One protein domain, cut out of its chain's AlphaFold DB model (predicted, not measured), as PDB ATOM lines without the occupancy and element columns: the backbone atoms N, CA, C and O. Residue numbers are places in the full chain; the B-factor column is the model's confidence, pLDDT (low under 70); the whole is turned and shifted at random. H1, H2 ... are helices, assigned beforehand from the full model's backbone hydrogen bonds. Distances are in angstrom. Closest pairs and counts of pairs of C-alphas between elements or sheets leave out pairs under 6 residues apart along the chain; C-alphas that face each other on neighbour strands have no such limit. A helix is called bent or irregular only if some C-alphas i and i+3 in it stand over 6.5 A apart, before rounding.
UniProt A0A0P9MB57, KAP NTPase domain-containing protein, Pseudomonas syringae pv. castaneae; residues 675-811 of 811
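AT A GLANCE: This is residues 675 to 811 of the 811 residues of the protein "KAP NTPase domain-containing protein" of Pseudomonas syringae pv. castaneae (UniProt A0A0P9MB57). This is a cluster of short helices: H4 and H6 run side by side through the middle, H3 and H5 pack along one side of them, and H9 packs on H6 on the other, with H2 next to H9. H1 packs on H4 with its last residues, and H7 and H8 pack on H6 away from H1. The printed part has 137 residues, with nine named helices, H1 to H9, and no named strand: all helix. It is compact, with a radius of gyration of the C-alphas of 13.6 A and spans of 38 by 35 by 27 A.

HOW THE PARTS SIT: Start at the hub, H6, residues 773 to 785. H4, residues 743 to 750, touches it at a shallow tilt of 16 degrees, the same way; the closest C-alphas, of Ala 750 and Val 778, are 5.2 A apart. H9, residues 805 to 810, touches H6 with C-alphas 807 and 777 closest at 5.8 A. H5, residues 757 to 768, forms a hairpin with H6, C-alphas 763 and 779 closest at 6.1 A. H8, residues 798 to 803, touches H6 about perpendicular, at 81 degrees, C-alphas 801 and 777 closest at 5.4 A. H7, residues 789 to 792, touches residues 779 to 784 of H6 alone, C-alphas 792 and 780 closest at 5.9 A. Look outward to H3, residues 726 to 732, a hairpin with H4, C-alphas 732 and 745 closest at 5.1 A. H1, residues 675 to 686, and H2, residues 700 to 711, form another; H2 touches H9, C-alphas 711 and 809 closest at 5.1 A. Every O i to N i+4 pair is within hydrogen-bond range in H3, H5, H6, H8 and H9, but 5 of 8 in H1, 6 of 8 in H2 and 2 of 4 in H4; H7 is too short for one.

IN THESE COORDINATES: Find C-alpha 675 at (-17.399, 13.774, -11.166), where H1 begins its 18.2 A. H1 is irregular, C-alphas 676 and 679 being 7.3 A apart, and H2 only just, with 6.7 A between C-alphas 701 and 704. H6 spans 18.5 A, and H9 ends at C-alpha 810 at (-14.185, -2.749, -8.325).

THE WHOLE: The C-alphas farthest apart, of Ala 696 and Asp 790, are 38.5 A apart. The printed part has no cut; the links H1 to H2 and H2 to H3 are long. Look for pLDDT under 70 in 18 residues, among them 713 to 719 and 737 to 741.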
ATOM      1  N   ASN A 675     -18.562  14.381 -10.489       74.38
ATOM      2  CA  ASN A 675     -17.399  13.774 -11.166       74.38
ATOM      3  C   ASN A 675     -16.086  14.566 -10.993       74.38
ATOM      4  O   ASN A 675     -15.002  14.009 -11.133       74.38
ATOM      5  N   THR A 676     -16.165  15.864 -10.689       75.62
ATOM      6  CA  THR A 676     -15.007  16.717 -10.389       75.62
ATOM      7  C   THR A 676     -14.291  16.358  -9.085       75.62
ATOM      8  O   THR A 676     -13.118  16.680  -8.968       75.62
ATOM      9  N   GLY A 677     -14.972  15.724  -8.123       75.75
ATOM     10  CA  GLY A 677     -14.409  15.305  -6.832       75.75
ATOM     11  C   GLY A 677     -13.880  13.866  -6.810       75.75
ATOM     12  O   GLY A 677     -13.345  13.433  -5.796       75.75
ATOM     13  N   LEU A 678     -14.007  13.120  -7.915       80.69
ATOM     14  CA  LEU A 678     -13.540  11.732  -8.015       80.69
ATOM     15  C   LEU A 678     -12.020  11.575  -7.778       80.69
ATOM     16  O   LEU A 678     -11.652  10.661  -7.043       80.69
ATOM     17  N   PRO A 679     -11.134  12.441  -8.321       80.38
ATOM     18  CA  PRO A 679      -9.699  12.341  -8.045       80.38
ATOM     19  C   PRO A 679      -9.368  12.541  -6.561       80.38
ATOM     20  O   PRO A 679      -8.550  11.809  -6.009       80.38
ATOM     21  N   ASP A 680     -10.045  13.487  -5.902       82.19
ATOM     22  CA  ASP A 680      -9.839  13.782  -4.481       82.19
ATOM     23  C   ASP A 680     -10.349  12.626  -3.598       82.19
ATOM     24  O   ASP A 680      -9.653  12.218  -2.673       82.19
ATOM     25  N   ALA A 681     -11.490  12.003  -3.934       83.75
ATOM     26  CA  ALA A 681     -11.963  10.775  -3.274       83.75
ATOM     27  C   ALA A 681     -10.995   9.595  -3.431       83.75
ATOM     28  O   ALA A 681     -10.739   8.857  -2.480       83.75
ATOM     29  N   GLN A 682     -10.454   9.391  -4.633       84.75
ATOM     30  CA  GLN A 682      -9.490   8.322  -4.888       84.75
ATOM     31  C   GLN A 682      -8.213   8.530  -4.073       84.75
ATOM     32  O   GLN A 682      -7.732   7.587  -3.449       84.75
ATOM     33  N   LEU A 683      -7.698   9.765  -4.037       84.62
ATOM     34  CA  LEU A 683      -6.554  10.132  -3.204       84.62
ATOM     35  C   LEU A 683      -6.855   9.919  -1.713       84.62
ATOM     36  O   LEU A 683      -6.037   9.332  -1.011       84.62
ATOM     37  N   GLN A 684      -8.050  10.296  -1.256       87.06
ATOM     38  CA  GLN A 684      -8.503  10.132   0.126       87.06
ATOM     39  C   GLN A 684      -8.524   8.660   0.589       87.06
ATOM     40  O   GLN A 684      -8.146   8.378   1.724       87.06
ATOM     41  N   LEU A 685      -8.912   7.711  -0.276       85.19
ATOM     42  CA  LEU A 685      -8.900   6.268   0.033       85.19
ATOM     43  C   LEU A 685      -7.490   5.705   0.257       85.19
ATOM     44  O   LEU A 685      -7.323   4.727   0.990       85.19
ATOM     45  N   VAL A 686      -6.485   6.297  -0.392       84.25
ATOM     46  CA  VAL A 686      -5.103   5.792  -0.389       84.25
ATOM     47  C   VAL A 686      -4.169   6.583   0.526       84.25
ATOM     48  O   VAL A 686      -3.044   6.146   0.768       84.25
ATOM     49  N   SER A 687      -4.624   7.721   1.058       84.12
ATOM     50  CA  SER A 687      -3.892   8.520   2.040       84.12
ATOM     51  C   SER A 687      -3.705   7.761   3.355       84.12
ATOM     52  O   SER A 687      -4.662   7.276   3.956       84.12
ATOM     53  N   CYS A 688      -2.465   7.705   3.842       80.38
ATOM     54  CA  CYS A 688      -2.106   7.069   5.111       80.38
ATOM     55  C   CYS A 688      -1.224   7.979   5.979       80.38
ATOM     56  O   CYS A 688      -0.735   9.007   5.514       80.38
ATOM     57  N   ALA A 689      -1.009   7.612   7.249       74.88
ATOM     58  CA  ALA A 689      -0.251   8.429   8.206       74.88
ATOM     59  C   ALA A 689       1.159   8.807   7.706       74.88
ATOM     60  O   ALA A 689       1.610   9.931   7.919       74.88
ATOM     61  N   ASP A 690       1.818   7.893   6.990       72.06
ATOM     62  CA  ASP A 690       3.169   8.088   6.451       72.06
ATOM     63  C   ASP A 690       3.185   8.768   5.067       72.06
ATOM     64  O   ASP A 690       4.223   9.265   4.623       72.06
ATOM     65  N   HIS A 691       2.037   8.819   4.381       76.94
ATOM     66  CA  HIS A 691       1.875   9.459   3.076       76.94
ATOM     67  C   HIS A 691       0.467  10.073   2.922       76.94
ATOM     68  O   HIS A 691      -0.408   9.497   2.275       76.94
ATOM     69  N   PRO A 692       0.228  11.255   3.520       70.44
ATOM     70  CA  PRO A 692      -1.102  11.866   3.577       70.44
ATOM     71  C   PRO A 692      -1.578  12.484   2.250       70.44
ATOM     72  O   PRO A 692      -2.758  12.784   2.113       70.44
ATOM     73  N   ASN A 693      -0.691  12.709   1.270       70.50
ATOM     74  CA  ASN A 693      -1.026  13.337  -0.022       70.50
ATOM     75  C   ASN A 693      -1.731  14.700   0.075       70.50
ATOM     76  O   ASN A 693      -2.498  15.087  -0.801       70.50
ATOM     77  N   GLY A 694      -1.451  15.455   1.142       69.62
ATOM     78  CA  GLY A 694      -2.107  16.740   1.405       69.62
ATOM     79  C   GLY A 694      -3.535  16.618   1.949       69.62
ATOM     80  O   GLY A 694      -4.191  17.643   2.113       69.62
ATOM     81  N   LEU A 695      -3.986  15.400   2.259       79.50
ATOM     82  CA  LEU A 695      -5.289  15.062   2.827       79.50
ATOM     83  C   LEU A 695      -5.123  14.421   4.215       79.50
ATOM     84  O   LEU A 695      -4.056  13.905   4.557       79.50
ATOM     85  N   ALA A 696      -6.165  14.457   5.043       81.88
ATOM     86  CA  ALA A 696      -6.156  13.760   6.329       81.88
ATOM     87  C   ALA A 696      -6.515  12.281   6.115       81.88
ATOM     88  O   ALA A 696      -7.533  12.027   5.488       81.88
ATOM     89  N   PRO A 697      -5.748  11.296   6.613       84.06
ATOM     90  CA  PRO A 697      -6.079   9.880   6.428       84.06
ATOM     91  C   PRO A 697      -7.453   9.500   7.001       84.06
ATOM     92  O   PRO A 697      -7.823   9.956   8.086       84.06
ATOM     93  N   LEU A 698      -8.190   8.630   6.301       84.75
ATOM     94  CA  LEU A 698      -9.440   8.065   6.819       84.75
ATOM     95  C   LEU A 698      -9.173   7.168   8.041       84.75
ATOM     96  O   LEU A 698      -8.150   6.477   8.087       84.75
ATOM     97  N   PRO A 699     -10.102   7.106   9.013       82.88
ATOM     98  CA  PRO A 699     -10.126   6.023   9.990       82.88
ATOM     99  C   PRO A 699     -10.186   4.673   9.267       82.88
ATOM    100  O   PRO A 699     -10.930   4.543   8.295       82.88
ATOM    101  N   ALA A 700      -9.451   3.663   9.746       78.44
ATOM    102  CA  ALA A 700      -9.385   2.344   9.101       78.44
ATOM    103  C   ALA A 700     -10.781   1.741   8.840       78.44
ATOM    104  O   ALA A 700     -11.050   1.198   7.773       78.44
ATOM    105  N   GLU A 701     -11.704   1.938   9.780       80.25
ATOM    106  CA  GLU A 701     -13.082   1.444   9.705       80.25
ATOM    107  C   GLU A 701     -13.944   2.156   8.644       80.25
ATOM    108  O   GLU A 701     -14.937   1.591   8.196       80.25
ATOM    109  N   SER A 702     -13.554   3.355   8.194       83.25
ATOM    110  CA  SER A 702     -14.256   4.114   7.147       83.25
ATOM    111  C   SER A 702     -13.696   3.857   5.744       83.25
ATOM    112  O   SER A 702     -14.354   4.197   4.762       83.25
ATOM    113  N   VAL A 703     -12.512   3.240   5.613       82.69
ATOM    114  CA  VAL A 703     -11.865   2.992   4.308       82.69
ATOM    115  C   VAL A 703     -12.711   2.064   3.436       82.69
ATOM    116  O   VAL A 703     -12.939   2.363   2.263       82.69
ATOM    117  N   MET A 704     -13.204   0.956   3.999       80.94
ATOM    118  CA  MET A 704     -13.993  -0.019   3.237       80.94
ATOM    119  C   MET A 704     -15.387   0.503   2.853       80.94
ATOM    120  O   MET A 704     -15.713   0.451   1.666       80.94
ATOM    121  N   PRO A 705     -16.179   1.081   3.779       84.50
ATOM    122  CA  PRO A 705     -17.463   1.688   3.424       84.50
ATOM    123  C   PRO A 705     -17.326   2.832   2.410       84.50
ATOM    124  O   PRO A 705     -18.141   2.952   1.501       84.50
ATOM    125  N   ALA A 706     -16.270   3.649   2.507       85.94
ATOM    126  CA  ALA A 706     -16.022   4.713   1.535       85.94
ATOM    127  C   ALA A 706     -15.689   4.164   0.137       85.94
ATOM    128  O   ALA A 706     -16.092   4.760  -0.861       85.94
ATOM    129  N   LEU A 707     -14.984   3.030   0.050       83.06
ATOM    130  CA  LEU A 707     -14.709   2.357  -1.219       83.06
ATOM    131  C   LEU A 707     -15.992   1.812  -1.862       83.06
ATOM    132  O   LEU A 707     -16.218   2.023  -3.055       83.06
ATOM    133  N   GLU A 708     -16.832   1.132  -1.078       82.19
ATOM    134  CA  GLU A 708     -18.133   0.627  -1.531       82.19
ATOM    135  C   GLU A 708     -19.064   1.763  -1.955       82.19
ATOM    136  O   GLU A 708     -19.728   1.664  -2.983       82.19
ATOM    137  N   TRP A 709     -19.076   2.875  -1.221       85.00
ATOM    138  CA  TRP A 709     -19.846   4.055  -1.599       85.00
ATOM    139  C   TRP A 709     -19.344   4.679  -2.910       85.00
ATOM    140  O   TRP A 709     -20.149   5.033  -3.773       85.00
ATOM    141  N   LEU A 710     -18.020   4.771  -3.098       81.06
ATOM    142  CA  LEU A 710     -17.418   5.402  -4.275       81.06
ATOM    143  C   LEU A 710     -17.670   4.615  -5.567       81.06
ATOM    144  O   LEU A 710     -17.845   5.227  -6.621       81.06
ATOM    145  N   TYR A 711     -17.679   3.280  -5.505       77.50
ATOM    146  CA  TYR A 711     -17.736   2.442  -6.707       77.50
ATOM    147  C   TYR A 711     -18.844   1.387  -6.748       77.50
ATOM    148  O   TYR A 711     -19.116   0.855  -7.818       77.50
ATOM    149  N   GLY A 712     -19.571   1.136  -5.660       70.25
ATOM    150  CA  GLY A 712     -20.622   0.110  -5.602       70.25
ATOM    151  C   GLY A 712     -21.787   0.322  -6.578       70.25
ATOM    152  O   GLY A 712     -22.507  -0.622  -6.892       70.25
ATOM    153  N   LYS A 713     -21.964   1.544  -7.105       63.09
ATOM    154  CA  LYS A 713     -22.951   1.881  -8.152       63.09
ATOM    155  C   LYS A 713     -22.318   2.147  -9.534       63.09
ATOM    156  O   LYS A 713     -23.043   2.415 -10.493       63.09
ATOM    157  N   HIS A 714     -20.990   2.058  -9.671       61.91
ATOM    158  CA  HIS A 714     -20.257   2.349 -10.907       61.91
ATOM    159  C   HIS A 714     -19.672   1.077 -11.533       61.91
ATOM    160  O   HIS A 714     -18.789   0.441 -10.976       61.91
ATOM    161  N   ASN A 715     -20.115   0.733 -12.745       55.09
ATOM    162  CA  ASN A 715     -19.552  -0.393 -13.490       55.09
ATOM    163  C   ASN A 715     -18.180  -0.002 -14.070       55.09
ATOM    164  O   ASN A 715     -18.097   0.719 -15.068       55.09
ATOM    165  N   LEU A 716     -17.110  -0.445 -13.412       57.47
ATOM    166  CA  LEU A 716     -15.732  -0.056 -13.723       57.47
ATOM    167  C   LEU A 716     -15.136  -0.753 -14.956       57.47
ATOM    168  O   LEU A 716     -14.036  -0.383 -15.366       57.47
ATOM    169  N   GLY A 717     -15.866  -1.685 -15.585       56.34
ATOM    170  CA  GLY A 717     -15.619  -2.287 -16.905       56.34
ATOM    171  C   GLY A 717     -14.169  -2.280 -17.425       56.34
ATOM    172  O   GLY A 717     -13.472  -3.284 -17.343       56.34
ATOM    173  N   GLY A 718     -13.742  -1.164 -18.038       51.72
ATOM    174  CA  GLY A 718     -12.463  -1.010 -18.751       51.72
ATOM    175  C   GLY A 718     -11.309  -0.340 -17.989       51.72
ATOM    176  O   GLY A 718     -10.279  -0.068 -18.605       51.72
ATOM    177  N   GLY A 719     -11.450  -0.045 -16.693       61.34
ATOM    178  CA  GLY A 719     -10.392   0.540 -15.860       61.34
ATOM    179  C   GLY A 719     -10.842   1.726 -15.001       61.34
ATOM    180  O   GLY A 719     -11.918   2.292 -15.175       61.34
ATOM    181  N   ILE A 720      -9.983   2.114 -14.057       70.25
ATOM    182  CA  ILE A 720     -10.278   3.142 -13.051       70.25
ATOM    183  C   ILE A 720     -10.095   4.528 -13.665       70.25
ATOM    184  O   ILE A 720      -8.992   4.923 -14.047       70.25
ATOM    185  N   THR A 721     -11.195   5.273 -13.775       69.31
ATOM    186  CA  THR A 721     -11.190   6.621 -14.358       69.31
ATOM    187  C   THR A 721     -10.508   7.595 -13.402       69.31
ATOM    188  O   THR A 721     -10.977   7.778 -12.285       69.31
ATOM    189  N   GLY A 722      -9.415   8.228 -13.838       71.31
ATOM    190  CA  GLY A 722      -8.710   9.257 -13.063       71.31
ATOM    191  C   GLY A 722      -7.808   8.757 -11.926       71.31
ATOM    192  O   GLY A 722      -7.273   9.610 -11.231       71.31
ATOM    193  N   GLY A 723      -7.629   7.431 -11.785       78.31
ATOM    194  CA  GLY A 723      -6.980   6.755 -10.648       78.31
ATOM    195  C   GLY A 723      -5.573   7.232 -10.253       78.31
ATOM    196  O   GLY A 723      -4.996   8.149 -10.832       78.31
ATOM    197  N   ILE A 724      -4.976   6.562  -9.267       85.06
ATOM    198  CA  ILE A 724      -3.734   7.020  -8.623       85.06
ATOM    199  C   ILE A 724      -2.569   7.058  -9.618       85.06
ATOM    200  O   ILE A 724      -2.359   6.119 -10.395       85.06
ATOM    201  N   THR A 725      -1.803   8.152  -9.603       85.81
ATOM    202  CA  THR A 725      -0.699   8.355 -10.544       85.81
ATOM    203  C   THR A 725       0.437   7.361 -10.293       85.81
ATOM    204  O   THR A 725       0.677   6.938  -9.164       85.81
ATOM    205  N   ALA A 726       1.204   7.016 -11.333       82.62
ATOM    206  CA  ALA A 726       2.343   6.101 -11.197       82.62
ATOM    207  C   ALA A 726       3.406   6.601 -10.190       82.62
ATOM    208  O   ALA A 726       4.101   5.798  -9.569       82.62
ATOM    209  N   ALA A 727       3.520   7.924 -10.005       82.88
ATOM    210  CA  ALA A 727       4.427   8.519  -9.027       82.88
ATOM    211  C   ALA A 727       3.984   8.224  -7.586       82.88
ATOM    212  O   ALA A 727       4.805   7.788  -6.778       82.88
ATOM    213  N   ASP A 728       2.695   8.397  -7.290       82.19
ATOM    214  CA  ASP A 728       2.134   8.154  -5.956       82.19
ATOM    215  C   ASP A 728       2.068   6.650  -5.653       82.19
ATOM    216  O   ASP A 728       2.432   6.218  -4.561       82.19
ATOM    217  N   VAL A 729       1.734   5.817  -6.647       83.44
ATOM    218  CA  VAL A 729       1.781   4.345  -6.545       83.44
ATOM    219  C   VAL A 729       3.184   3.853  -6.174       83.44
ATOM    220  O   VAL A 729       3.330   2.999  -5.300       83.44
ATOM    221  N   ALA A 730       4.239   4.410  -6.777       83.31
ATOM    222  CA  ALA A 730       5.617   4.044  -6.447       83.31
ATOM    223  C   ALA A 730       6.034   4.451  -5.020       83.31
ATOM    224  O   ALA A 730       6.966   3.866  -4.457       83.31
ATOM    225  N   ILE A 731       5.374   5.453  -4.433       82.69
ATOM    226  CA  ILE A 731       5.558   5.840  -3.032       82.69
ATOM    227  C   ILE A 731       4.770   4.891  -2.123       82.69
ATOM    228  O   ILE A 731       5.361   4.329  -1.203       82.69
ATOM    229  N   LEU A 732       3.491   4.635  -2.422       82.25
ATOM    230  CA  LEU A 732       2.627   3.708  -1.678       82.25
ATOM    231  C   LEU A 732       3.203   2.286  -1.619       82.25
ATOM    232  O   LEU A 732       3.201   1.670  -0.557       82.25
ATOM    233  N   ALA A 733       3.802   1.802  -2.710       80.81
ATOM    234  CA  ALA A 733       4.458   0.494  -2.790       80.81
ATOM    235  C   ALA A 733       5.606   0.296  -1.777       80.81
ATOM    236  O   ALA A 733       5.990  -0.832  -1.473       80.81
ATOM    237  N   LYS A 734       6.178   1.379  -1.232       80.50
ATOM    238  CA  LYS A 734       7.208   1.294  -0.179       80.50
ATOM    239  C   LYS A 734       6.614   0.982   1.195       80.50
ATOM    240  O   LYS A 734       7.342   0.513   2.066       80.50
ATOM    241  N   PHE A 735       5.318   1.232   1.376       74.44
ATOM    242  CA  PHE A 735       4.585   1.065   2.634       74.44
ATOM    243  C   PHE A 735       3.790  -0.247   2.705       74.44
ATOM    244  O   PHE A 735       3.177  -0.550   3.722       74.44
ATOM    245  N   THR A 736       3.838  -1.070   1.659       72.19
ATOM    246  CA  THR A 736       3.189  -2.388   1.589       72.19
ATOM    247  C   THR A 736       4.164  -3.523   1.960       72.19
ATOM    248  O   THR A 736       4.196  -4.558   1.304       72.19
ATOM    249  N   GLY A 737       5.046  -3.310   2.948       64.06
ATOM    250  CA  GLY A 737       6.190  -4.188   3.255       64.06
ATOM    251  C   GLY A 737       6.452  -4.416   4.753       64.06
ATOM    252  O   GLY A 737       5.599  -4.153   5.589       64.06
ATOM    253  N   ALA A 738       7.652  -4.906   5.098       51.38
ATOM    254  CA  ALA A 738       8.033  -5.586   6.357       51.38
ATOM    255  C   ALA A 738       7.811  -4.870   7.722       51.38
ATOM    256  O   ALA A 738       8.245  -5.396   8.746       51.38
ATOM    257  N   ALA A 739       7.160  -3.707   7.771       49.38
ATOM    258  CA  ALA A 739       6.835  -2.967   8.996       49.38
ATOM    259  C   ALA A 739       5.358  -3.090   9.440       49.38
ATOM    260  O   ALA A 739       5.004  -2.565  10.493       49.38
ATOM    261  N   GLY A 740       4.521  -3.806   8.680       58.62
ATOM    262  CA  GLY A 740       3.074  -3.918   8.896       58.62
ATOM    263  C   GLY A 740       2.307  -3.345   7.704       58.62
ATOM    264  O   GLY A 740       2.678  -2.303   7.169       58.62
ATOM    265  N   GLU A 741       1.280  -4.058   7.245       64.81
ATOM    266  CA  GLU A 741       0.534  -3.716   6.031       64.81
ATOM    267  C   GLU A 741      -0.445  -2.568   6.299       64.81
ATOM    268  O   GLU A 741      -1.347  -2.691   7.124       64.81
ATOM    269  N   VAL A 742      -0.285  -1.452   5.587       72.38
ATOM    270  CA  VAL A 742      -1.257  -0.352   5.609       72.38
ATOM    271  C   VAL A 742      -2.317  -0.611   4.539       72.38
ATOM    272  O   VAL A 742      -2.014  -0.574   3.345       72.38
ATOM    273  N   GLU A 743      -3.564  -0.845   4.953       74.56
ATOM    274  CA  GLU A 743      -4.675  -1.212   4.058       74.56
ATOM    275  C   GLU A 743      -4.877  -0.213   2.905       74.56
ATOM    276  O   GLU A 743      -4.989  -0.623   1.749       74.56
ATOM    277  N   SER A 744      -4.810   1.094   3.179       77.12
ATOM    278  CA  SER A 744      -4.913   2.164   2.170       77.12
ATOM    279  C   SER A 744      -3.808   2.105   1.106       77.12
ATOM    280  O   SER A 744      -4.053   2.383  -0.068       77.12
ATOM    281  N   ALA A 745      -2.590   1.697   1.484       79.88
ATOM    282  CA  ALA A 745      -1.471   1.571   0.550       79.88
ATOM    283  C   ALA A 745      -1.616   0.333  -0.349       79.88
ATOM    284  O   ALA A 745      -1.305   0.394  -1.540       79.88
ATOM    285  N   VAL A 746      -2.144  -0.769   0.201       82.94
ATOM    286  CA  VAL A 746      -2.498  -1.973  -0.567       82.94
ATOM    287  C   VAL A 746      -3.642  -1.658  -1.538       82.94
ATOM    288  O   VAL A 746      -3.547  -1.982  -2.720       82.94
ATOM    289  N   LEU A 747      -4.677  -0.944  -1.084       82.31
ATOM    290  CA  LEU A 747      -5.793  -0.494  -1.919       82.31
ATOM    291  C   LEU A 747      -5.334   0.425  -3.065       82.31
ATOM    292  O   LEU A 747      -5.852   0.335  -4.179       82.31
ATOM    293  N   GLY A 748      -4.306   1.246  -2.838       82.50
ATOM    294  CA  GLY A 748      -3.704   2.087  -3.874       82.50
ATOM    295  C   GLY A 748      -3.133   1.320  -5.069       82.50
ATOM    296  O   GLY A 748      -3.093   1.868  -6.170       82.50
ATOM    297  N   MET A 749      -2.766   0.045  -4.896       85.50
ATOM    298  CA  MET A 749      -2.361  -0.820  -6.011       85.50
ATOM    299  C   MET A 749      -3.555  -1.179  -6.902       85.50
ATOM    300  O   MET A 749      -3.433  -1.146  -8.127       85.50
ATOM    301  N   ALA A 750      -4.722  -1.452  -6.306       81.50
ATOM    302  CA  ALA A 750      -5.956  -1.670  -7.059       81.50
ATOM    303  C   ALA A 750      -6.408  -0.384  -7.759       81.50
ATOM    304  O   ALA A 750      -6.758  -0.447  -8.934       81.50
ATOM    305  N   LEU A 751      -6.314   0.769  -7.079       84.69
ATOM    306  CA  LEU A 751      -6.739   2.090  -7.567       84.69
ATOM    307  C   LEU A 751      -5.764   2.774  -8.546       84.69
ATOM    308  O   LEU A 751      -6.050   3.873  -9.029       84.69
ATOM    309  N   ALA A 752      -4.632   2.145  -8.878       84.81
ATOM    310  CA  ALA A 752      -3.645   2.687  -9.810       84.81
ATOM    311  C   ALA A 752      -4.262   2.988 -11.188       84.81
ATOM    312  O   ALA A 752      -4.987   2.159 -11.744       84.81
ATOM    313  N   ALA A 753      -3.937   4.138 -11.790       82.56
ATOM    314  CA  ALA A 753      -4.443   4.510 -13.116       82.56
ATOM    315  C   ALA A 753      -4.068   3.472 -14.190       82.56
ATOM    316  O   ALA A 753      -4.910   3.075 -14.993       82.56
ATOM    317  N   ASN A 754      -2.830   2.969 -14.155       81.62
ATOM    318  CA  ASN A 754      -2.337   1.889 -15.009       81.62
ATOM    319  C   ASN A 754      -1.594   0.851 -14.166       81.62
ATOM    320  O   ASN A 754      -0.881   1.215 -13.232       81.62
ATOM    321  N   VAL A 755      -1.717  -0.428 -14.526       81.50
ATOM    322  CA  VAL A 755      -0.968  -1.501 -13.865       81.50
ATOM    323  C   VAL A 755       0.403  -1.646 -14.526       81.50
ATOM    324  O   VAL A 755       0.533  -2.273 -15.577       81.50
ATOM    325  N   ASP A 756       1.424  -1.047 -13.920       81.75
ATOM    326  CA  ASP A 756       2.803  -1.076 -14.406       81.75
ATOM    327  C   ASP A 756       3.664  -2.151 -13.706       81.75
ATOM    328  O   ASP A 756       3.193  -2.944 -12.883       81.75
ATOM    329  N   GLN A 757       4.955  -2.205 -14.049       81.38
ATOM    330  CA  GLN A 757       5.893  -3.171 -13.468       81.38
ATOM    331  C   GLN A 757       6.057  -2.987 -11.946       81.38
ATOM    332  O   GLN A 757       6.358  -3.960 -11.251       81.38
ATOM    333  N   VAL A 758       5.844  -1.775 -11.419       83.50
ATOM    334  CA  VAL A 758       5.930  -1.485  -9.982       83.50
ATOM    335  C   VAL A 758       4.753  -2.128  -9.263       83.50
ATOM    336  O   VAL A 758       4.980  -2.898  -8.334       83.50
ATOM    337  N   VAL A 759       3.520  -1.916  -9.738       83.31
ATOM    338  CA  VAL A 759       2.319  -2.560  -9.175       83.31
ATOM    339  C   VAL A 759       2.452  -4.087  -9.202       83.31
ATOM    340  O   VAL A 759       2.259  -4.745  -8.179       83.31
ATOM    341  N   GLY A 760       2.860  -4.655 -10.344       81.88
ATOM    342  CA  GLY A 760       3.015  -6.106 -10.493       81.88
ATOM    343  C   GLY A 760       4.067  -6.715  -9.555       81.88
ATOM    344  O   GLY A 760       3.833  -7.765  -8.957       81.88
ATOM    345  N   THR A 761       5.208  -6.040  -9.366       83.31
ATOM    346  CA  THR A 761       6.273  -6.509  -8.457       83.31
ATOM    347  C   THR A 761       5.841  -6.425  -6.991       83.31
ATOM    348  O   THR A 761       6.112  -7.337  -6.206       83.31
ATOM    349  N   THR A 762       5.134  -5.357  -6.620       84.00
ATOM    350  CA  THR A 762       4.616  -5.149  -5.262       84.00
ATOM    351  C   THR A 762       3.584  -6.211  -4.887       84.00
ATOM    352  O   THR A 762       3.699  -6.819  -3.826       84.00
ATOM    353  N   ILE A 763       2.635  -6.520  -5.776       83.75
ATOM    354  CA  ILE A 763       1.614  -7.557  -5.541       83.75
ATOM    355  C   ILE A 763       2.237  -8.949  -5.420       83.75
ATOM    356  O   ILE A 763       1.884  -9.695  -4.509       83.75
ATOM    357  N   ALA A 764       3.204  -9.294  -6.278       83.00
ATOM    358  CA  ALA A 764       3.922 -10.565  -6.170       83.00
ATOM    359  C   ALA A 764       4.663 -10.699  -4.826       83.00
ATOM    360  O   ALA A 764       4.715 -11.784  -4.247       83.00
ATOM    361  N   THR A 765       5.198  -9.587  -4.311       83.38
ATOM    362  CA  THR A 765       5.870  -9.533  -3.004       83.38
ATOM    363  C   THR A 765       4.875  -9.699  -1.852       83.38
ATOM    364  O   THR A 765       5.131 -10.485  -0.941       83.38
ATOM    365  N   LEU A 766       3.724  -9.019  -1.911       82.88
ATOM    366  CA  LEU A 766       2.643  -9.126  -0.923       82.88
ATOM    367  C   LEU A 766       2.050 -10.541  -0.854       82.88
ATOM    368  O   LEU A 766       1.869 -11.090   0.228       82.88
ATOM    369  N   LEU A 767       1.810 -11.179  -2.005       82.56
ATOM    370  CA  LEU A 767       1.274 -12.545  -2.064       82.56
ATOM    371  C   LEU A 767       2.224 -13.597  -1.474       82.56
ATOM    372  O   LEU A 767       1.769 -14.621  -0.970       82.56
ATOM    373  N   ALA A 768       3.537 -13.349  -1.507       81.00
ATOM    374  CA  ALA A 768       4.531 -14.230  -0.900       81.00
ATOM    375  C   ALA A 768       4.590 -14.107   0.641       81.00
ATOM    376  O   ALA A 768       5.128 -14.996   1.302       81.00
ATOM    377  N   GLY A 769       4.049 -13.024   1.212       67.88
ATOM    378  CA  GLY A 769       4.182 -12.624   2.617       67.88
ATOM    379  C   GLY A 769       2.965 -12.905   3.506       67.88
ATOM    380  O   GLY A 769       2.644 -12.067   4.333       67.88
ATOM    381  N   ASN A 770       2.320 -14.072   3.375       67.44
ATOM    382  CA  ASN A 770       1.075 -14.456   4.075       67.44
ATOM    383  C   ASN A 770      -0.124 -13.530   3.755       67.44
ATOM    384  O   ASN A 770      -0.454 -12.642   4.538       67.44
ATOM    385  N   PRO A 771      -0.794 -13.738   2.607       74.81
ATOM    386  CA  PRO A 771      -1.710 -12.755   2.043       74.81
ATOM    387  C   PRO A 771      -3.023 -12.637   2.823       74.81
ATOM    388  O   PRO A 771      -3.794 -13.598   2.921       74.81
ATOM    389  N   SER A 772      -3.316 -11.425   3.301       81.06
ATOM    390  CA  SER A 772      -4.633 -11.058   3.829       81.06
ATOM    391  C   SER A 772      -5.721 -11.140   2.738       81.06
ATOM    392  O   SER A 772      -5.412 -11.041   1.544       81.06
ATOM    393  N   PRO A 773      -7.010 -11.299   3.104       80.69
ATOM    394  CA  PRO A 773      -8.112 -11.281   2.135       80.69
ATOM    395  C   PRO A 773      -8.115 -10.027   1.242       80.69
ATOM    396  O   PRO A 773      -8.360 -10.132   0.041       80.69
ATOM    397  N   LEU A 774      -7.746  -8.864   1.799       81.12
ATOM    398  CA  LEU A 774      -7.577  -7.605   1.062       81.12
ATOM    399  C   LEU A 774      -6.505  -7.717  -0.031       81.12
ATOM    400  O   LEU A 774      -6.759  -7.353  -1.177       81.12
ATOM    401  N   ILE A 775      -5.328  -8.265   0.290       85.00
ATOM    402  CA  ILE A 775      -4.238  -8.461  -0.680       85.00
ATOM    403  C   ILE A 775      -4.674  -9.383  -1.814       85.00
ATOM    404  O   ILE A 775      -4.394  -9.101  -2.980       85.00
ATOM    405  N   LYS A 776      -5.372 -10.476  -1.490       85.75
ATOM    406  CA  LYS A 776      -5.872 -11.415  -2.499       85.75
ATOM    407  C   LYS A 776      -6.891 -10.759  -3.434       85.75
ATOM    408  O   LYS A 776      -6.808 -10.959  -4.643       85.75
ATOM    409  N   ALA A 777      -7.799  -9.940  -2.898       83.88
ATOM    410  CA  ALA A 777      -8.767  -9.190  -3.695       83.88
ATOM    411  C   ALA A 777      -8.092  -8.156  -4.608       83.88
ATOM    412  O   ALA A 777      -8.366  -8.120  -5.808       83.88
ATOM    413  N   VAL A 778      -7.142  -7.380  -4.081       84.94
ATOM    414  CA  VAL A 778      -6.351  -6.415  -4.864       84.94
ATOM    415  C   VAL A 778      -5.527  -7.109  -5.956       84.94
ATOM    416  O   VAL A 778      -5.460  -6.617  -7.085       84.94
ATOM    417  N   ALA A 779      -4.943  -8.274  -5.663       85.06
ATOM    418  CA  ALA A 779      -4.230  -9.083  -6.647       85.06
ATOM    419  C   ALA A 779      -5.157  -9.573  -7.767       85.06
ATOM    420  O   ALA A 779      -4.817  -9.433  -8.941       85.06
ATOM    421  N   ALA A 780      -6.343 -10.085  -7.419       84.81
ATOM    422  CA  ALA A 780      -7.337 -10.530  -8.390       84.81
ATOM    423  C   ALA A 780      -7.790  -9.387  -9.312       84.81
ATOM    424  O   ALA A 780      -7.758  -9.545 -10.533       84.81
ATOM    425  N   ILE A 781      -8.121  -8.214  -8.750       84.12
ATOM    426  CA  ILE A 781      -8.463  -7.001  -9.517       84.12
ATOM    427  C   ILE A 781      -7.328  -6.655 -10.487       84.12
ATOM    428  O   ILE A 781      -7.554  -6.383 -11.667       84.12
ATOM    429  N   THR A 782      -6.088  -6.702 -10.008       83.88
ATOM    430  CA  THR A 782      -4.927  -6.318 -10.810       83.88
ATOM    431  C   THR A 782      -4.650  -7.296 -11.955       83.88
ATOM    432  O   THR A 782      -4.416  -6.856 -13.082       83.88
ATOM    433  N   TYR A 783      -4.735  -8.608 -11.712       86.06
ATOM    434  CA  TYR A 783      -4.563  -9.625 -12.755       86.06
ATOM    435  C   TYR A 783      -5.675  -9.573 -13.806       86.06
ATOM    436  O   TYR A 783      -5.387  -9.698 -14.997       86.06
ATOM    437  N   ILE A 784      -6.923  -9.301 -13.406       82.88
ATOM    438  CA  ILE A 784      -8.038  -9.089 -14.344       82.88
ATOM    439  C   ILE A 784      -7.764  -7.875 -15.237       82.88
ATOM    440  O   ILE A 784      -7.890  -7.972 -16.458       82.88
ATOM    441  N   ARG A 785      -7.305  -6.756 -14.661       81.38
ATOM    442  CA  ARG A 785      -6.934  -5.548 -15.420       81.38
ATOM    443  C   ARG A 785      -5.763  -5.770 -16.387       81.38
ATOM    444  O   ARG A 785      -5.665  -5.057 -17.382       81.38
ATOM    445  N   GLN A 786      -4.894  -6.748 -16.120       81.94
ATOM    446  CA  GLN A 786      -3.800  -7.168 -17.009       81.94
ATOM    447  C   GLN A 786      -4.186  -8.292 -17.989       81.94
ATOM    448  O   GLN A 786      -3.362  -8.671 -18.820       81.94
ATOM    449  N   ALA A 787      -5.415  -8.817 -17.907       81.50
ATOM    450  CA  ALA A 787      -5.862 -10.019 -18.612       81.50
ATOM    451  C   ALA A 787      -4.974 -11.264 -18.358       81.50
ATOM    452  O   ALA A 787      -4.854 -12.134 -19.222       81.50
ATOM    453  N   ASP A 788      -4.367 -11.369 -17.168       84.44
ATOM    454  CA  ASP A 788      -3.511 -12.489 -16.754       84.44
ATOM    455  C   ASP A 788      -4.330 -13.587 -16.048       84.44
ATOM    456  O   ASP A 788      -4.381 -13.696 -14.819       84.44
ATOM    457  N   ALA A 789      -5.005 -14.408 -16.856       81.38
ATOM    458  CA  ALA A 789      -5.835 -15.510 -16.370       81.38
ATOM    459  C   ALA A 789      -5.026 -16.605 -15.643       81.38
ATOM    460  O   ALA A 789      -5.546 -17.247 -14.728       81.38
ATOM    461  N   ASP A 790      -3.757 -16.801 -16.016       84.25
ATOM    462  CA  ASP A 790      -2.898 -17.846 -15.451       84.25
ATOM    463  C   ASP A 790      -2.456 -17.513 -14.022       84.25
ATOM    464  O   ASP A 790      -2.320 -18.415 -13.189       84.25
ATOM    465  N   SER A 791      -2.204 -16.236 -13.725       83.88
ATOM    466  CA  SER A 791      -1.896 -15.773 -12.365       83.88
ATOM    467  C   SER A 791      -3.149 -15.670 -11.496       83.88
ATOM    468  O   SER A 791      -3.093 -16.019 -10.318       83.88
ATOM    469  N   LEU A 792      -4.293 -15.288 -12.077       83.88
ATOM    470  CA  LEU A 792      -5.583 -15.266 -11.381       83.88
ATOM    471  C   LEU A 792      -6.009 -16.666 -10.906       83.88
ATOM    472  O   LEU A 792      -6.394 -16.827  -9.753       83.88
ATOM    473  N   ALA A 793      -5.872 -17.694 -11.753       83.31
ATOM    474  CA  ALA A 793      -6.247 -19.075 -11.425       83.31
ATOM    475  C   ALA A 793      -5.397 -19.718 -10.309       83.31
ATOM    476  O   ALA A 793      -5.746 -20.786  -9.809       83.31
ATOM    477  N   LYS A 794      -4.271 -19.095  -9.935       85.19
ATOM    478  CA  LYS A 794      -3.376 -19.555  -8.862       85.19
ATOM    479  C   LYS A 794      -3.702 -18.945  -7.497       85.19
ATOM    480  O   LYS A 794      -3.043 -19.303  -6.526       85.19
ATOM    481  N   LEU A 795      -4.651 -18.009  -7.417       85.38
ATOM    482  CA  LEU A 795      -5.110 -17.473  -6.138       85.38
ATOM    483  C   LEU A 795      -6.036 -18.491  -5.458       85.38
ATOM    484  O   LEU A 795      -7.020 -18.933  -6.045       85.38
ATOM    485  N   ASP A 796      -5.730 -18.845  -4.212       80.62
ATOM    486  CA  ASP A 796      -6.597 -19.704  -3.404       80.62
ATOM    487  C   ASP A 796      -7.799 -18.911  -2.866       80.62
ATOM    488  O   ASP A 796      -7.621 -17.780  -2.399       80.62
ATOM    489  N   ASP A 797      -8.971 -19.558  -2.822       83.25
ATOM    490  CA  ASP A 797     -10.254 -19.002  -2.349       83.25
ATOM    491  C   ASP A 797     -10.858 -17.918  -3.268       83.25
ATOM    492  O   ASP A 797     -11.244 -16.835  -2.834       83.25
ATOM    493  N   LEU A 798     -10.930 -18.207  -4.576       82.50
ATOM    494  CA  LEU A 798     -11.524 -17.305  -5.576       82.50
ATOM    495  C   LEU A 798     -12.984 -16.944  -5.279       82.50
ATOM    496  O   LEU A 798     -13.364 -15.795  -5.484       82.50
ATOM    497  N   ASP A 799     -13.777 -17.891  -4.770       81.38
ATOM    498  CA  ASP A 799     -15.178 -17.640  -4.417       81.38
ATOM    499  C   ASP A 799     -15.272 -16.595  -3.290       81.38
ATOM    500  O   ASP A 799     -15.976 -15.596  -3.441       81.38
ATOM    501  N   GLY A 800     -14.480 -16.735  -2.218       81.38
ATOM    502  CA  GLY A 800     -14.406 -15.740  -1.142       81.38
ATOM    503  C   GLY A 800     -13.861 -14.380  -1.598       81.38
ATOM    504  O   GLY A 800     -14.311 -13.334  -1.129       81.38
ATOM    505  N   ILE A 801     -12.935 -14.363  -2.564       82.56
ATOM    506  CA  ILE A 801     -12.422 -13.122  -3.164       82.56
ATOM    507  C   ILE A 801     -13.517 -12.404  -3.962       82.56
ATOM    508  O   ILE A 801     -13.674 -11.193  -3.809       82.56
ATOM    509  N   PHE A 802     -14.288 -13.118  -4.782       81.31
ATOM    510  CA  PHE A 802     -15.379 -12.532  -5.570       81.31
ATOM    511  C   PHE A 802     -16.570 -12.097  -4.711       81.31
ATOM    512  O   PHE A 802     -17.314 -11.188  -5.083       81.31
ATOM    513  N   GLU A 803     -16.745 -12.709  -3.542       79.75
ATOM    514  CA  GLU A 803     -17.725 -12.270  -2.554       79.75
ATOM    515  C   GLU A 803     -17.259 -11.072  -1.713       79.75
ATOM    516  O   GLU A 803     -18.096 -10.423  -1.084       79.75
ATOM    517  N   SER A 804     -15.963 -10.734  -1.739       81.06
ATOM    518  CA  SER A 804     -15.424  -9.607  -0.975       81.06
ATOM    519  C   SER A 804     -15.961  -8.255  -1.458       81.06
ATOM    520  O   SER A 804     -16.097  -7.996  -2.658       81.06
ATOM    521  N   SER A 805     -16.206  -7.359  -0.501       72.75
ATOM    522  CA  SER A 805     -16.614  -5.965  -0.721       72.75
ATOM    523  C   SER A 805     -15.692  -5.223  -1.686       72.75
ATOM    524  O   SER A 805     -16.147  -4.539  -2.596       72.75
ATOM    525  N   ILE A 806     -14.382  -5.421  -1.538       74.62
ATOM    526  CA  ILE A 806     -13.336  -4.785  -2.348       74.62
ATOM    527  C   ILE A 806     -13.472  -5.167  -3.816       74.62
ATOM    528  O   ILE A 806     -13.387  -4.301  -4.686       74.62
ATOM    529  N   PHE A 807     -13.666  -6.462  -4.087       76.81
ATOM    530  CA  PHE A 807     -13.804  -6.969  -5.444       76.81
ATOM    531  C   PHE A 807     -15.119  -6.503  -6.067       76.81
ATOM    532  O   PHE A 807     -15.091  -5.972  -7.170       76.81
ATOM    533  N   ARG A 808     -16.240  -6.611  -5.339       75.12
ATOM    534  CA  ARG A 808     -17.566  -6.154  -5.800       75.12
ATOM    535  C   ARG A 808     -17.650  -4.647  -6.023       75.12
ATOM    536  O   ARG A 808     -18.390  -4.197  -6.886       75.12
ATOM    537  N   ALA A 809     -16.910  -3.860  -5.246       71.25
ATOM    538  CA  ALA A 809     -16.801  -2.429  -5.480       71.25
ATOM    539  C   ALA A 809     -15.998  -2.129  -6.758       71.25
ATOM    540  O   ALA A 809     -16.224  -1.102  -7.375       71.25
ATOM    541  N   HIS A 810     -15.069  -2.997  -7.177       67.62
ATOM    542  CA  HIS A 810     -14.185  -2.749  -8.325       67.62
ATOM    543  C   HIS A 810     -14.613  -3.404  -9.650       67.62
ATOM    544  O   HIS A 810     -14.152  -2.962 -10.705       67.62
ATOM    545  N   CYS A 811     -15.427  -4.457  -9.602       61.09
ATOM    546  CA  CYS A 811     -15.798  -5.327 -10.721       61.09
ATOM    547  C   CYS A 811     -17.295  -5.625 -10.664       61.09
ATOM    548  O   CYS A 811     -17.945  -5.526 -11.732       61.09
TER     549      CYS A 811